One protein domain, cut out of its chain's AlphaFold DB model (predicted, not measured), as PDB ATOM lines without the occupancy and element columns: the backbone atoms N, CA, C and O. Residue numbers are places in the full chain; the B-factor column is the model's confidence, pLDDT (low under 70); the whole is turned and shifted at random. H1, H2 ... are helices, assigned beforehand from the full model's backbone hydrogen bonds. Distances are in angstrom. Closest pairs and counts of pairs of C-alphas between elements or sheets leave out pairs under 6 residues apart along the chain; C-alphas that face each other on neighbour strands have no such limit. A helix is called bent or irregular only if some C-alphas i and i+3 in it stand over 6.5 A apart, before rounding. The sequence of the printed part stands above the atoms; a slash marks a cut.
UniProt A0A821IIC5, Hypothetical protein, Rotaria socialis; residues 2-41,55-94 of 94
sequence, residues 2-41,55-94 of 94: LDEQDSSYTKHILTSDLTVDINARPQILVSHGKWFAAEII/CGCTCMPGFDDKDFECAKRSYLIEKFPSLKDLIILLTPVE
ATOM      1  N   LEU A   2     -25.776 -41.380  24.204       97.69
ATOM      2  CA  LEU A   2     -26.896 -42.292  24.000       97.69
ATOM      3  C   LEU A   2     -26.497 -43.675  24.496       97.69
ATOM      4  O   LEU A   2     -25.386 -44.142  24.227       97.69
ATOM      5  N   ASP A   3     -27.419 -44.313  25.197       97.06
ATOM      6  CA  ASP A   3     -27.264 -45.654  25.726       97.06
ATOM      7  C   ASP A   3     -28.357 -46.553  25.154       97.06
ATOM      8  O   ASP A   3     -29.547 -46.336  25.365       97.06
ATOM      9  N   GLU A   4     -27.960 -47.557  24.377       95.38
ATOM     10  CA  GLU A   4     -28.915 -48.475  23.754       95.38
ATOM     11  C   GLU A   4     -29.482 -49.505  24.732       95.38
ATOM     12  O   GLU A   4     -30.567 -50.031  24.491       95.38
ATOM     13  N   GLN A   5     -28.772 -49.806  25.825       93.81
ATOM     14  CA  GLN A   5     -29.184 -50.862  26.755       93.81
ATOM     15  C   GLN A   5     -30.441 -50.468  27.531       93.81
ATOM     16  O   GLN A   5     -31.302 -51.310  27.775       93.81
ATOM     17  N   ASP A   6     -30.558 -49.190  27.887       94.44
ATOM     18  CA  ASP A   6     -31.700 -48.626  28.607       94.44
ATOM     19  C   ASP A   6     -32.487 -47.595  27.779       94.44
ATOM     20  O   ASP A   6     -33.464 -47.025  28.264       94.44
ATOM     21  N   SER A   7     -32.095 -47.384  26.516       93.31
ATOM     22  CA  SER A   7     -32.678 -46.379  25.616       93.31
ATOM     23  C   SER A   7     -32.640 -44.959  26.199       93.31
ATOM     24  O   SER A   7     -33.551 -44.158  25.970       93.31
ATOM     25  N   SER A   8     -31.592 -44.635  26.963       95.69
ATOM     26  CA  SER A   8     -31.454 -43.349  27.642       95.69
ATOM     27  C   SER A   8     -30.569 -42.348  26.896       95.69
ATOM     28  O   SER A   8     -29.751 -42.673  26.028       95.69
ATOM     29  N   TYR A   9     -30.747 -41.078  27.261       96.50
ATOM     30  CA  TYR A   9     -29.927 -39.962  26.812       96.50
ATOM     31  C   TYR A   9     -29.452 -39.146  28.008       96.50
ATOM     32  O   TYR A   9     -30.252 -38.695  28.826       96.50
ATOM     33  N   THR A  10     -28.142 -38.907  28.061       95.31
ATOM     34  CA  THR A  10     -27.515 -38.046  29.066       95.31
ATOM     35  C   THR A  10     -26.752 -36.908  28.396       95.31
ATOM     36  O   THR A  10     -25.916 -37.134  27.512       95.31
ATOM     37  N   LYS A  11     -27.015 -35.675  28.842       94.75
ATOM     38  CA  LYS A  11     -26.257 -34.475  28.471       94.75
ATOM     39  C   LYS A  11     -25.233 -34.158  29.559       94.75
ATOM     40  O   LYS A  11     -25.578 -34.111  30.735       94.75
ATOM     41  N   HIS A  12     -23.999 -33.880  29.152       94.19
ATOM     42  CA  HIS A  12     -22.957 -33.367  30.037       94.19
ATOM     43  C   HIS A  12     -22.526 -31.969  29.599       94.19
ATOM     44  O   HIS A  12     -22.599 -31.644  28.414       94.19
ATOM     45  N   ILE A  13     -22.046 -31.163  30.547       94.62
ATOM     46  CA  ILE A  13     -21.453 -29.854  30.270       94.62
ATOM     47  C   ILE A  13     -20.005 -29.889  30.755       94.62
ATOM     48  O   ILE A  13     -19.744 -29.917  31.955       94.62
ATOM     49  N   LEU A  14     -19.070 -29.937  29.805       95.50
ATOM     50  CA  LEU A  14     -17.635 -29.967  30.081       95.50
ATOM     51  C   LEU A  14     -17.108 -28.532  30.193       95.50
ATOM     52  O   LEU A  14     -16.978 -27.838  29.188       95.50
ATOM     53  N   THR A  15     -16.841 -28.077  31.414       93.50
ATOM     54  CA  THR A  15     -16.378 -26.710  31.696       93.50
ATOM     55  C   THR A  15     -15.729 -26.621  33.076       93.50
ATOM     56  O   THR A  15     -16.076 -27.369  33.992       93.50
ATOM     57  N   SER A  16     -14.812 -25.671  33.248       92.12
ATOM     58  CA  SER A  16     -14.284 -25.297  34.562       92.12
ATOM     59  C   SER A  16     -15.224 -24.373  35.346       92.12
ATOM     60  O   SER A  16     -15.084 -24.262  36.562       92.12
ATOM     61  N   ASP A  17     -16.165 -23.701  34.674       91.69
ATOM     62  CA  ASP A  17     -17.152 -22.828  35.316       91.69
ATOM     63  C   ASP A  17     -18.386 -23.629  35.745       91.69
ATOM     64  O   ASP A  17     -19.270 -23.926  34.944       91.69
ATOM     65  N   LEU A  18     -18.452 -23.975  37.029       91.50
ATOM     66  CA  LEU A  18     -19.532 -24.794  37.588       91.50
ATOM     67  C   LEU A  18     -20.835 -24.020  37.821       91.50
ATOM     68  O   LEU A  18     -21.829 -24.613  38.233       91.50
ATOM     69  N   THR A  19     -20.842 -22.707  37.587       90.12
ATOM     70  CA  THR A  19     -22.032 -21.873  37.794       90.12
ATOM     71  C   THR A  19     -22.993 -21.910  36.608       90.12
ATOM     72  O   THR A  19     -24.150 -21.526  36.756       90.12
ATOM     73  N   VAL A  20     -22.542 -22.406  35.447       86.62
ATOM     74  CA  VAL A  20     -23.328 -22.374  34.203       86.62
ATOM     75  C   VAL A  20     -24.486 -23.372  34.180       86.62
ATOM     76  O   VAL A  20     -25.478 -23.123  33.504       86.62
ATOM     77  N   ASP A  21     -24.361 -24.506  34.876       90.56
ATOM     78  CA  ASP A  21     -25.377 -25.563  34.934       90.56
ATOM     79  C   ASP A  21     -25.068 -26.555  36.066       90.56
ATOM     80  O   ASP A  21     -23.909 -26.823  36.378       90.56
ATOM     81  N   ILE A  22     -26.095 -27.185  36.638       88.44
ATOM     82  CA  ILE A  22     -25.936 -28.199  37.695       88.44
ATOM     83  C   ILE A  22     -25.156 -29.450  37.238       88.44
ATOM     84  O   ILE A  22     -24.538 -30.145  38.052       88.44
ATOM     85  N   ASN A  23     -25.139 -29.727  35.934       87.88
ATOM     86  CA  ASN A  23     -24.416 -30.824  35.291       87.88
ATOM     87  C   ASN A  23     -23.032 -30.408  34.771       87.88
ATOM     88  O   ASN A  23     -22.352 -31.220  34.140       87.88
ATOM     89  N   ALA A  24     -22.604 -29.168  35.029       93.69
ATOM     90  CA  ALA A  24     -21.271 -28.693  34.687       93.69
ATOM     91  C   ALA A  24     -20.207 -29.470  35.469       93.69
ATOM     92  O   ALA A  24     -20.268 -29.578  36.698       93.69
ATOM     93  N   ARG A  25     -19.235 -30.042  34.764       95.94
ATOM     94  CA  ARG A  25     -18.096 -30.754  35.348       95.94
ATOM     95  C   ARG A  25     -16.826 -30.412  34.563       95.94
ATOM     96  O   ARG A  25     -16.891 -30.318  33.340       95.94
ATOM     97  N   PRO A  26     -15.657 -30.308  35.221       95.88
ATOM     98  CA  PRO A  26     -14.388 -30.082  34.527       95.88
ATOM     99  C   PRO A  26     -13.873 -31.349  33.827       95.88
ATOM    100  O   PRO A  26     -12.972 -31.278  32.998       95.88
ATOM    101  N   GLN A  27     -14.439 -32.507  34.165       96.88
ATOM    102  CA  GLN A  27     -14.113 -33.810  33.607       96.88
ATOM    103  C   GLN A  27     -15.381 -34.663  33.555       96.88
ATOM    104  O   GLN A  27     -16.209 -34.610  34.467       96.88
ATOM    105  N   ILE A  28     -15.515 -35.462  32.501       96.56
ATOM    106  CA  ILE A  28     -16.618 -36.406  32.313       96.56
ATOM    107  C   ILE A  28     -16.062 -37.775  31.921       96.56
ATOM    108  O   ILE A  28     -14.962 -37.863  31.375       96.56
ATOM    109  N   LEU A  29     -16.832 -38.829  32.186       96.06
ATOM    110  CA  LEU A  29     -16.543 -40.186  31.736       96.06
ATOM    111  C   LEU A  29     -17.677 -40.644  30.820       96.06
ATOM    112  O   LEU A  29     -18.833 -40.666  31.237       96.06
ATOM    113  N   VAL A  30     -17.337 -41.028  29.593       95.88
ATOM    114  CA  VAL A  30     -18.243 -41.754  28.701       95.88
ATOM    115  C   VAL A  30     -17.837 -43.221  28.757       95.88
ATOM    116  O   VAL A  30     -16.728 -43.572  28.361       95.88
ATOM    117  N   SER A  31     -18.709 -44.065  29.307       95.00
ATOM    118  CA  SER A  31     -18.463 -45.506  29.394       95.00
ATOM    119  C   SER A  31     -18.406 -46.149  28.006       95.00
ATOM    120  O   SER A  31     -19.016 -45.656  27.060       95.00
ATOM    121  N   HIS A  32     -17.705 -47.279  27.898       94.44
ATOM    122  CA  HIS A  32     -17.649 -48.059  26.662       94.44
ATOM    123  C   HIS A  32     -19.052 -48.489  26.187       94.44
ATOM    124  O   HIS A  32     -19.968 -48.677  26.993       94.44
ATOM    125  N   GLY A  33     -19.209 -48.681  24.872       94.94
ATOM    126  CA  GLY A  33     -20.465 -49.146  24.270       94.94
ATOM    127  C   GLY A  33     -21.597 -48.113  24.286       94.94
ATOM    128  O   GLY A  33     -22.765 -48.492  24.317       94.94
ATOM    129  N   LYS A  34     -21.263 -46.819  24.321       97.19
ATOM    130  CA  LYS A  34     -22.221 -45.708  24.252       97.19
ATOM    131  C   LYS A  34     -21.910 -44.844  23.039       97.19
ATOM    132  O   LYS A  34     -20.742 -44.618  22.727       97.19
ATOM    133  N   TRP A  35     -22.940 -44.274  22.423       97.69
ATOM    134  CA  TRP A  35     -22.743 -43.260  21.390       97.69
ATOM    135  C   TRP A  35     -22.560 -41.892  22.032       97.69
ATOM    136  O   TRP A  35     -23.303 -41.503  22.939       97.69
ATOM    137  N   PHE A  36     -21.607 -41.108  21.544       97.12
ATOM    138  CA  PHE A  36     -21.443 -39.734  21.995       97.12
ATOM    139  C   PHE A  36     -21.101 -38.804  20.837       97.12
ATOM    140  O   PHE A  36     -20.523 -39.199  19.832       97.12
ATOM    141  N   ALA A  37     -21.494 -37.551  21.015       96.56
ATOM    142  CA  ALA A  37     -21.167 -36.430  20.158       96.56
ATOM    143  C   ALA A  37     -21.000 -35.200  21.059       96.56
ATOM    144  O   ALA A  37     -21.476 -35.195  22.202       96.56
ATOM    145  N   ALA A  38     -20.317 -34.177  20.557       94.81
ATOM    146  CA  ALA A  38     -20.062 -32.942  21.283       94.81
ATOM    147  C   ALA A  38     -20.378 -31.732  20.402       94.81
ATOM    148  O   ALA A  38     -20.136 -31.750  19.199       94.81
ATOM    149  N   GLU A  39     -20.889 -30.676  21.027       92.50
ATOM    150  CA  GLU A  39     -21.127 -29.374  20.409       92.50
ATOM    151  C   GLU A  39     -20.613 -28.262  21.327       92.50
ATOM    152  O   GLU A  39     -20.482 -28.441  22.542       92.50
ATOM    153  N   ILE A  40     -20.322 -27.100  20.747       90.19
ATOM    154  CA  ILE A  40     -19.905 -25.922  21.505       90.19
ATOM    155  C   ILE A  40     -21.147 -25.226  22.054       90.19
ATOM    156  O   ILE A  40     -22.050 -24.853  21.304       90.19
ATOM    157  N   ILE A  41     -21.173 -24.994  23.366       85.12
ATOM    158  CA  ILE A  41     -22.219 -24.190  23.998       85.12
ATOM    159  C   ILE A  41     -21.911 -22.720  23.717       85.12
ATOM    160  O   ILE A  41     -20.911 -22.184  24.191       85.12
ATOM    161  N   CYS A  55     -10.367 -29.385  24.873       94.88
ATOM    162  CA  CYS A  55     -10.437 -30.459  25.856       94.88
ATOM    163  C   CYS A  55      -9.328 -31.492  25.630       94.88
ATOM    164  O   CYS A  55      -8.765 -31.603  24.541       94.88
ATOM    165  N   GLY A  56      -9.010 -32.240  26.687       95.81
ATOM    166  CA  GLY A  56      -8.200 -33.449  26.598       95.81
ATOM    167  C   GLY A  56      -9.096 -34.683  26.635       95.81
ATOM    168  O   GLY A  56     -10.027 -34.739  27.438       95.81
ATOM    169  N   CYS A  57      -8.789 -35.672  25.798       94.62
ATOM    170  CA  CYS A  57      -9.468 -36.964  25.774       94.62
ATOM    171  C   CYS A  57      -8.458 -38.074  26.068       94.62
ATOM    172  O   CYS A  57      -7.405 -38.140  25.435       94.62
ATOM    173  N   THR A  58      -8.801 -38.962  27.000       96.31
ATOM    174  CA  THR A  58      -8.006 -40.150  27.329       96.31
ATOM    175  C   THR A  58      -8.889 -41.381  27.189       96.31
ATOM    176  O   THR A  58      -9.955 -41.443  27.799       96.31
ATOM    177  N   CYS A  59      -8.428 -42.366  26.422       95.44
ATOM    178  CA  CYS A  59      -9.076 -43.669  26.284       95.44
ATOM    179  C   CYS A  59      -8.339 -44.712  27.135       95.44
ATOM    180  O   CYS A  59      -7.108 -44.703  27.208       95.44
ATOM    181  N   MET A  60      -9.095 -45.596  27.787       94.12
ATOM    182  CA  MET A  60      -8.563 -46.762  28.492       94.12
ATOM    183  C   MET A  60      -9.463 -47.973  28.199       94.12
ATOM    184  O   MET A  60     -10.630 -47.936  28.600       94.12
ATOM    185  N   PRO A  61      -8.954 -49.049  27.565       92.88
ATOM    186  CA  PRO A  61      -7.619 -49.217  26.965       92.88
ATOM    187  C   PRO A  61      -7.252 -48.146  25.923       92.88
ATOM    188  O   PRO A  61      -8.098 -47.352  25.517       92.88
ATOM    189  N   GLY A  62      -5.971 -48.082  25.545       95.06
ATOM    190  CA  GLY A  62      -5.498 -47.106  24.559       95.06
ATOM    191  C   GLY A  62      -6.284 -47.192  23.247       95.06
ATOM    192  O   GLY A  62      -6.717 -48.274  22.865       95.06
ATOM    193  N   PHE A  63      -6.476 -46.052  22.583       94.00
ATOM    194  CA  PHE A  63      -7.247 -45.963  21.341       94.00
ATOM    195  C   PHE A  63      -6.620 -46.805  20.213       94.00
ATOM    196  O   PHE A  63      -5.422 -46.681  19.951       94.00
ATOM    197  N   ASP A  64      -7.441 -47.609  19.535       95.06
ATOM    198  CA  ASP A  64      -7.119 -48.347  18.307       95.06
ATOM    199  C   ASP A  64      -8.239 -48.084  17.288       95.06
ATOM    200  O   ASP A  64      -9.419 -48.110  17.639       95.06
ATOM    201  N   ASP A  65      -7.893 -47.847  16.020       92.06
ATOM    202  CA  ASP A  65      -8.882 -47.578  14.963       92.06
ATOM    203  C   ASP A  65      -9.890 -48.728  14.792       92.06
ATOM    204  O   ASP A  65     -11.015 -48.502  14.349       92.06
ATOM    205  N   LYS A  66      -9.516 -49.962  15.160       95.31
ATOM    206  CA  LYS A  66     -10.420 -51.126  15.133       95.31
ATOM    207  C   LYS A  66     -11.572 -51.014  16.133       95.31
ATOM    208  O   LYS A  66     -12.584 -51.682  15.943       95.31
ATOM    209  N   ASP A  67     -11.408 -50.184  17.160       93.44
ATOM    210  CA  ASP A  67     -12.402 -49.944  18.206       93.44
ATOM    211  C   ASP A  67     -13.236 -48.678  17.930       93.44
ATOM    212  O   ASP A  67     -14.123 -48.333  18.714       93.44
ATOM    213  N   PHE A  68     -12.959 -47.966  16.830       94.44
ATOM    214  CA  PHE A  68     -13.678 -46.757  16.448       94.44
ATOM    215  C   PHE A  68     -14.779 -47.047  15.428       94.44
ATOM    216  O   PHE A  68     -14.540 -47.581  14.345       94.44
ATOM    217  N   GLU A  69     -15.991 -46.596  15.737       95.19
ATOM    218  CA  GLU A  69     -17.127 -46.647  14.825       95.19
ATOM    219  C   GLU A  69     -17.886 -45.318  14.795       95.19
ATOM    220  O   GLU A  69     -18.080 -44.646  15.808       95.19
ATOM    221  N   CYS A  70     -18.346 -44.943  13.600       95.00
ATOM    222  CA  CYS A  70     -19.286 -43.846  13.404       95.00
ATOM    223  C   CYS A  70     -20.679 -44.418  13.147       95.00
ATOM    224  O   CYS A  70     -20.893 -45.134  12.166       95.00
ATOM    225  N   ALA A  71     -21.636 -44.070  14.004       94.75
ATOM    226  CA  ALA A  71     -23.014 -44.494  13.827       94.75
ATOM    227  C   ALA A  71     -23.632 -43.905  12.552       94.75
ATOM    228  O   ALA A  71     -23.437 -42.731  12.226       94.75
ATOM    229  N   LYS A  72     -24.460 -44.705  11.876       96.50
ATOM    230  CA  LYS A  72     -25.324 -44.212  10.798       96.50
ATOM    231  C   LYS A  72     -26.465 -43.390  11.386       96.50
ATOM    232  O   LYS A  72     -27.086 -43.801  12.371       96.50
ATOM    233  N   ARG A  73     -26.793 -42.264  10.749       97.38
ATOM    234  CA  ARG A  73     -27.888 -41.388  11.187       97.38
ATOM    235  C   ARG A  73     -29.210 -42.151  11.195       97.38
ATOM    236  O   ARG A  73     -29.968 -42.064  12.158       97.38
ATOM    237  N   SER A  74     -29.465 -42.910  10.131       97.31
ATOM    238  CA  SER A  74     -30.665 -43.742   9.976       97.31
ATOM    239  C   SER A  74     -30.839 -44.741  11.126       97.31
ATOM    240  O   SER A  74     -31.914 -44.806  11.722       97.31
ATOM    241  N   TYR A  75     -29.763 -45.440  11.494       97.19
ATOM    242  CA  TYR A  75     -29.743 -46.388  12.610       97.19
ATOM    243  C   TYR A  75     -30.080 -45.719  13.953       97.19
ATOM    244  O   TYR A  75     -30.937 -46.200  14.693       97.19
ATOM    245  N   LEU A  76     -29.458 -44.573  14.256       97.25
ATOM    246  CA  LEU A  76     -29.717 -43.869  15.515       97.25
ATOM    247  C   LEU A  76     -31.147 -43.324  15.601       97.25
ATOM    248  O   LEU A  76     -31.737 -43.365  16.676       97.25
ATOM    249  N   ILE A  77     -31.721 -42.834  14.497       97.19
ATOM    250  CA  ILE A  77     -33.113 -42.350  14.476       97.19
ATOM    251  C   ILE A  77     -34.094 -43.497  14.736       97.19
ATOM    252  O   ILE A  77     -35.086 -43.294  15.431       97.19
ATOM    253  N   GLU A  78     -33.827 -44.692  14.203       96.94
ATOM    254  CA  GLU A  78     -34.650 -45.875  14.471       96.94
ATOM    255  C   GLU A  78     -34.602 -46.268  15.955       96.94
ATOM    256  O   GLU A  78     -35.638 -46.560  16.553       96.94
ATOM    257  N   LYS A  79     -33.412 -46.225  16.566       97.12
ATOM    258  CA  LYS A  79     -33.205 -46.570  17.982       97.12
ATOM    259  C   LYS A  79     -33.723 -45.508  18.955       97.12
ATOM    260  O   LYS A  79     -34.273 -45.858  19.995       97.12
ATOM    261  N   PHE A  80     -33.573 -44.228  18.624       97.44
ATOM    262  CA  PHE A  80     -33.918 -43.092  19.485       97.44
ATOM    263  C   PHE A  80     -34.827 -42.092  18.748       97.44
ATOM    264  O   PHE A  80     -34.438 -40.942  18.509       97.44
ATOM    265  N   PRO A  81     -36.064 -42.483  18.392       96.94
ATOM    266  CA  PRO A  81     -36.933 -41.673  17.538       96.94
ATOM    267  C   PRO A  81     -37.305 -40.317  18.157       96.94
ATOM    268  O   PRO A  81     -37.489 -39.340  17.433       96.94
ATOM    269  N   SER A  82     -37.368 -40.225  19.490       97.31
ATOM    270  CA  SER A  82     -37.633 -38.974  20.214       97.31
ATOM    271  C   SER A  82     -36.483 -37.961  20.142       97.31
ATOM    272  O   SER A  82     -36.693 -36.787  20.429       97.31
ATOM    273  N   LEU A  83     -35.281 -38.392  19.745       97.38
ATOM    274  CA  LEU A  83     -34.073 -37.564  19.651       97.38
ATOM    275  C   LEU A  83     -33.684 -37.263  18.201       97.38
ATOM    276  O   LEU A  83     -32.563 -36.826  17.941       97.38
ATOM    277  N   LYS A  84     -34.604 -37.481  17.253       97.38
ATOM    278  CA  LYS A  84     -34.371 -37.334  15.812       97.38
ATOM    279  C   LYS A  84     -33.670 -36.025  15.443       97.38
ATOM    280  O   LYS A  84     -32.683 -36.064  14.715       97.38
ATOM    281  N   ASP A  85     -34.145 -34.892  15.951       97.44
ATOM    282  CA  ASP A  85     -33.593 -33.580  15.590       97.44
ATOM    283  C   ASP A  85     -32.157 -33.400  16.103       97.44
ATOM    284  O   ASP A  85     -31.289 -32.922  15.374       97.44
ATOM    285  N   LEU A  86     -31.878 -33.866  17.327       96.44
ATOM    286  CA  LEU A  86     -30.534 -33.854  17.908       96.44
ATOM    287  C   LEU A  86     -29.580 -34.767  17.127       96.44
ATOM    288  O   LEU A  86     -28.433 -34.406  16.874       96.44
ATOM    289  N   ILE A  87     -30.059 -35.943  16.719       97.50
ATOM    290  CA  ILE A  87     -29.282 -36.888  15.914       97.50
ATOM    291  C   ILE A  87     -28.970 -36.285  14.548       97.50
ATOM    292  O   ILE A  87     -27.827 -36.357  14.112       97.50
ATOM    293  N   ILE A  88     -29.942 -35.655  13.882       97.19
ATOM    294  CA  ILE A  88     -29.718 -34.976  12.598       97.19
ATOM    295  C   ILE A  88     -28.657 -33.881  12.741       97.19
ATOM    296  O   ILE A  88     -27.772 -33.797  11.892       97.19
ATOM    297  N   LEU A  89     -28.726 -33.085  13.811       95.50
ATOM    298  CA  LEU A  89     -27.774 -32.006  14.085       95.50
ATOM    299  C   LEU A  89     -26.338 -32.518  14.280       95.50
ATOM    300  O   LEU A  89     -25.398 -31.894  13.795       95.50
ATOM    301  N   LEU A  90     -26.168 -33.633  14.997       96.56
ATOM    302  CA  LEU A  90     -24.863 -34.119  15.461       96.56
ATOM    303  C   LEU A  90     -24.299 -35.294  14.651       96.56
ATOM    304  O   LEU A  90     -23.299 -35.892  15.048       96.56
ATOM    305  N   THR A  91     -24.916 -35.633  13.522       96.69
ATOM    306  CA  THR A  91     -24.411 -36.657  12.599       96.69
ATOM    307  C   THR A  91     -24.181 -36.065  11.210       96.69
ATOM    308  O   THR A  91     -24.906 -35.146  10.816       96.69
ATOM    309  N   PRO A  92     -23.210 -36.578  10.433       91.44
ATOM    310  CA  PRO A  92     -22.995 -36.147   9.055       91.44
ATOM    311  C   PRO A  92     -24.224 -36.371   8.174       91.44
ATOM    312  O   PRO A  92     -25.025 -37.277   8.413       91.44
ATOM    313  N   VAL A  93     -24.361 -35.544   7.135       87.75
ATOM    314  CA  VAL A  93     -25.304 -35.826   6.050       87.75
ATOM    315  C   VAL A  93     -24.768 -37.019   5.264       87.75
ATOM    316  O   VAL A  93     -23.633 -36.967   4.799       87.75
ATOM    317  N   GLU A  94     -25.565 -38.090   5.208       69.44
ATOM    318  CA  GLU A  94     -25.293 -39.291   4.404       69.44
ATOM    319  C   GLU A  94     -25.368 -38.993   2.900       69.44
ATOM    320  O   GLU A  94     -26.246 -38.188   2.500       69.44
TER     321      GLU A  94
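What this domain is: This is residues 2 to 41 and 55 to 94 of the 94 residues of the protein "Hypothetical protein" of Rotaria socialis (UniProt A0A821IIC5). With little regular structure, this is mostly long loops, with a small two-helix hairpin, H1 and H2, at one end and an arch whose residues 61 to 68 stick out. The printed part has 80 residues with two named helices, H1 then H2, and no named strand; its class is all helix, though these hold only 17 residues. It is only just compact, close to loose, with a radius of gyration of the C-alphas of 14.0 A and spans of 36 by 31 by 26 A.

How they stand to each other: H2, residues 81 to 90, and H1, residues 73 to 79, form a helical hairpin with a tight link. They touch, the closest C-alphas being those of Ile 77 and Lys 84, 5.3 A apart. They run opposite ways at a shallow tilt of 24 degrees. Every O i to N i+4 pair is within hydrogen-bond range in H1, 4 of 6 in H2. Residues 13 to 14 pair with residues 24 to 25, parallel.

Where its parts are: H2 is 14.4 A long, ending at C-alpha 90 (-24.863, -34.119, 15.461), and irregular: C-alphas 82 and 85 are 8.2 A apart. H1, 10.1 A long, begins at C-alpha 73 (-27.888, -41.388, 11.187).

The domain as a whole: The C-alphas of Thr 19 and Lys 66 are farthest apart, 38.8 A. Residues 42 to 54 are not printed; C-alphas 41 and 55 are 13.5 A apart across this cut. Residue 94 alone has pLDDT under 70.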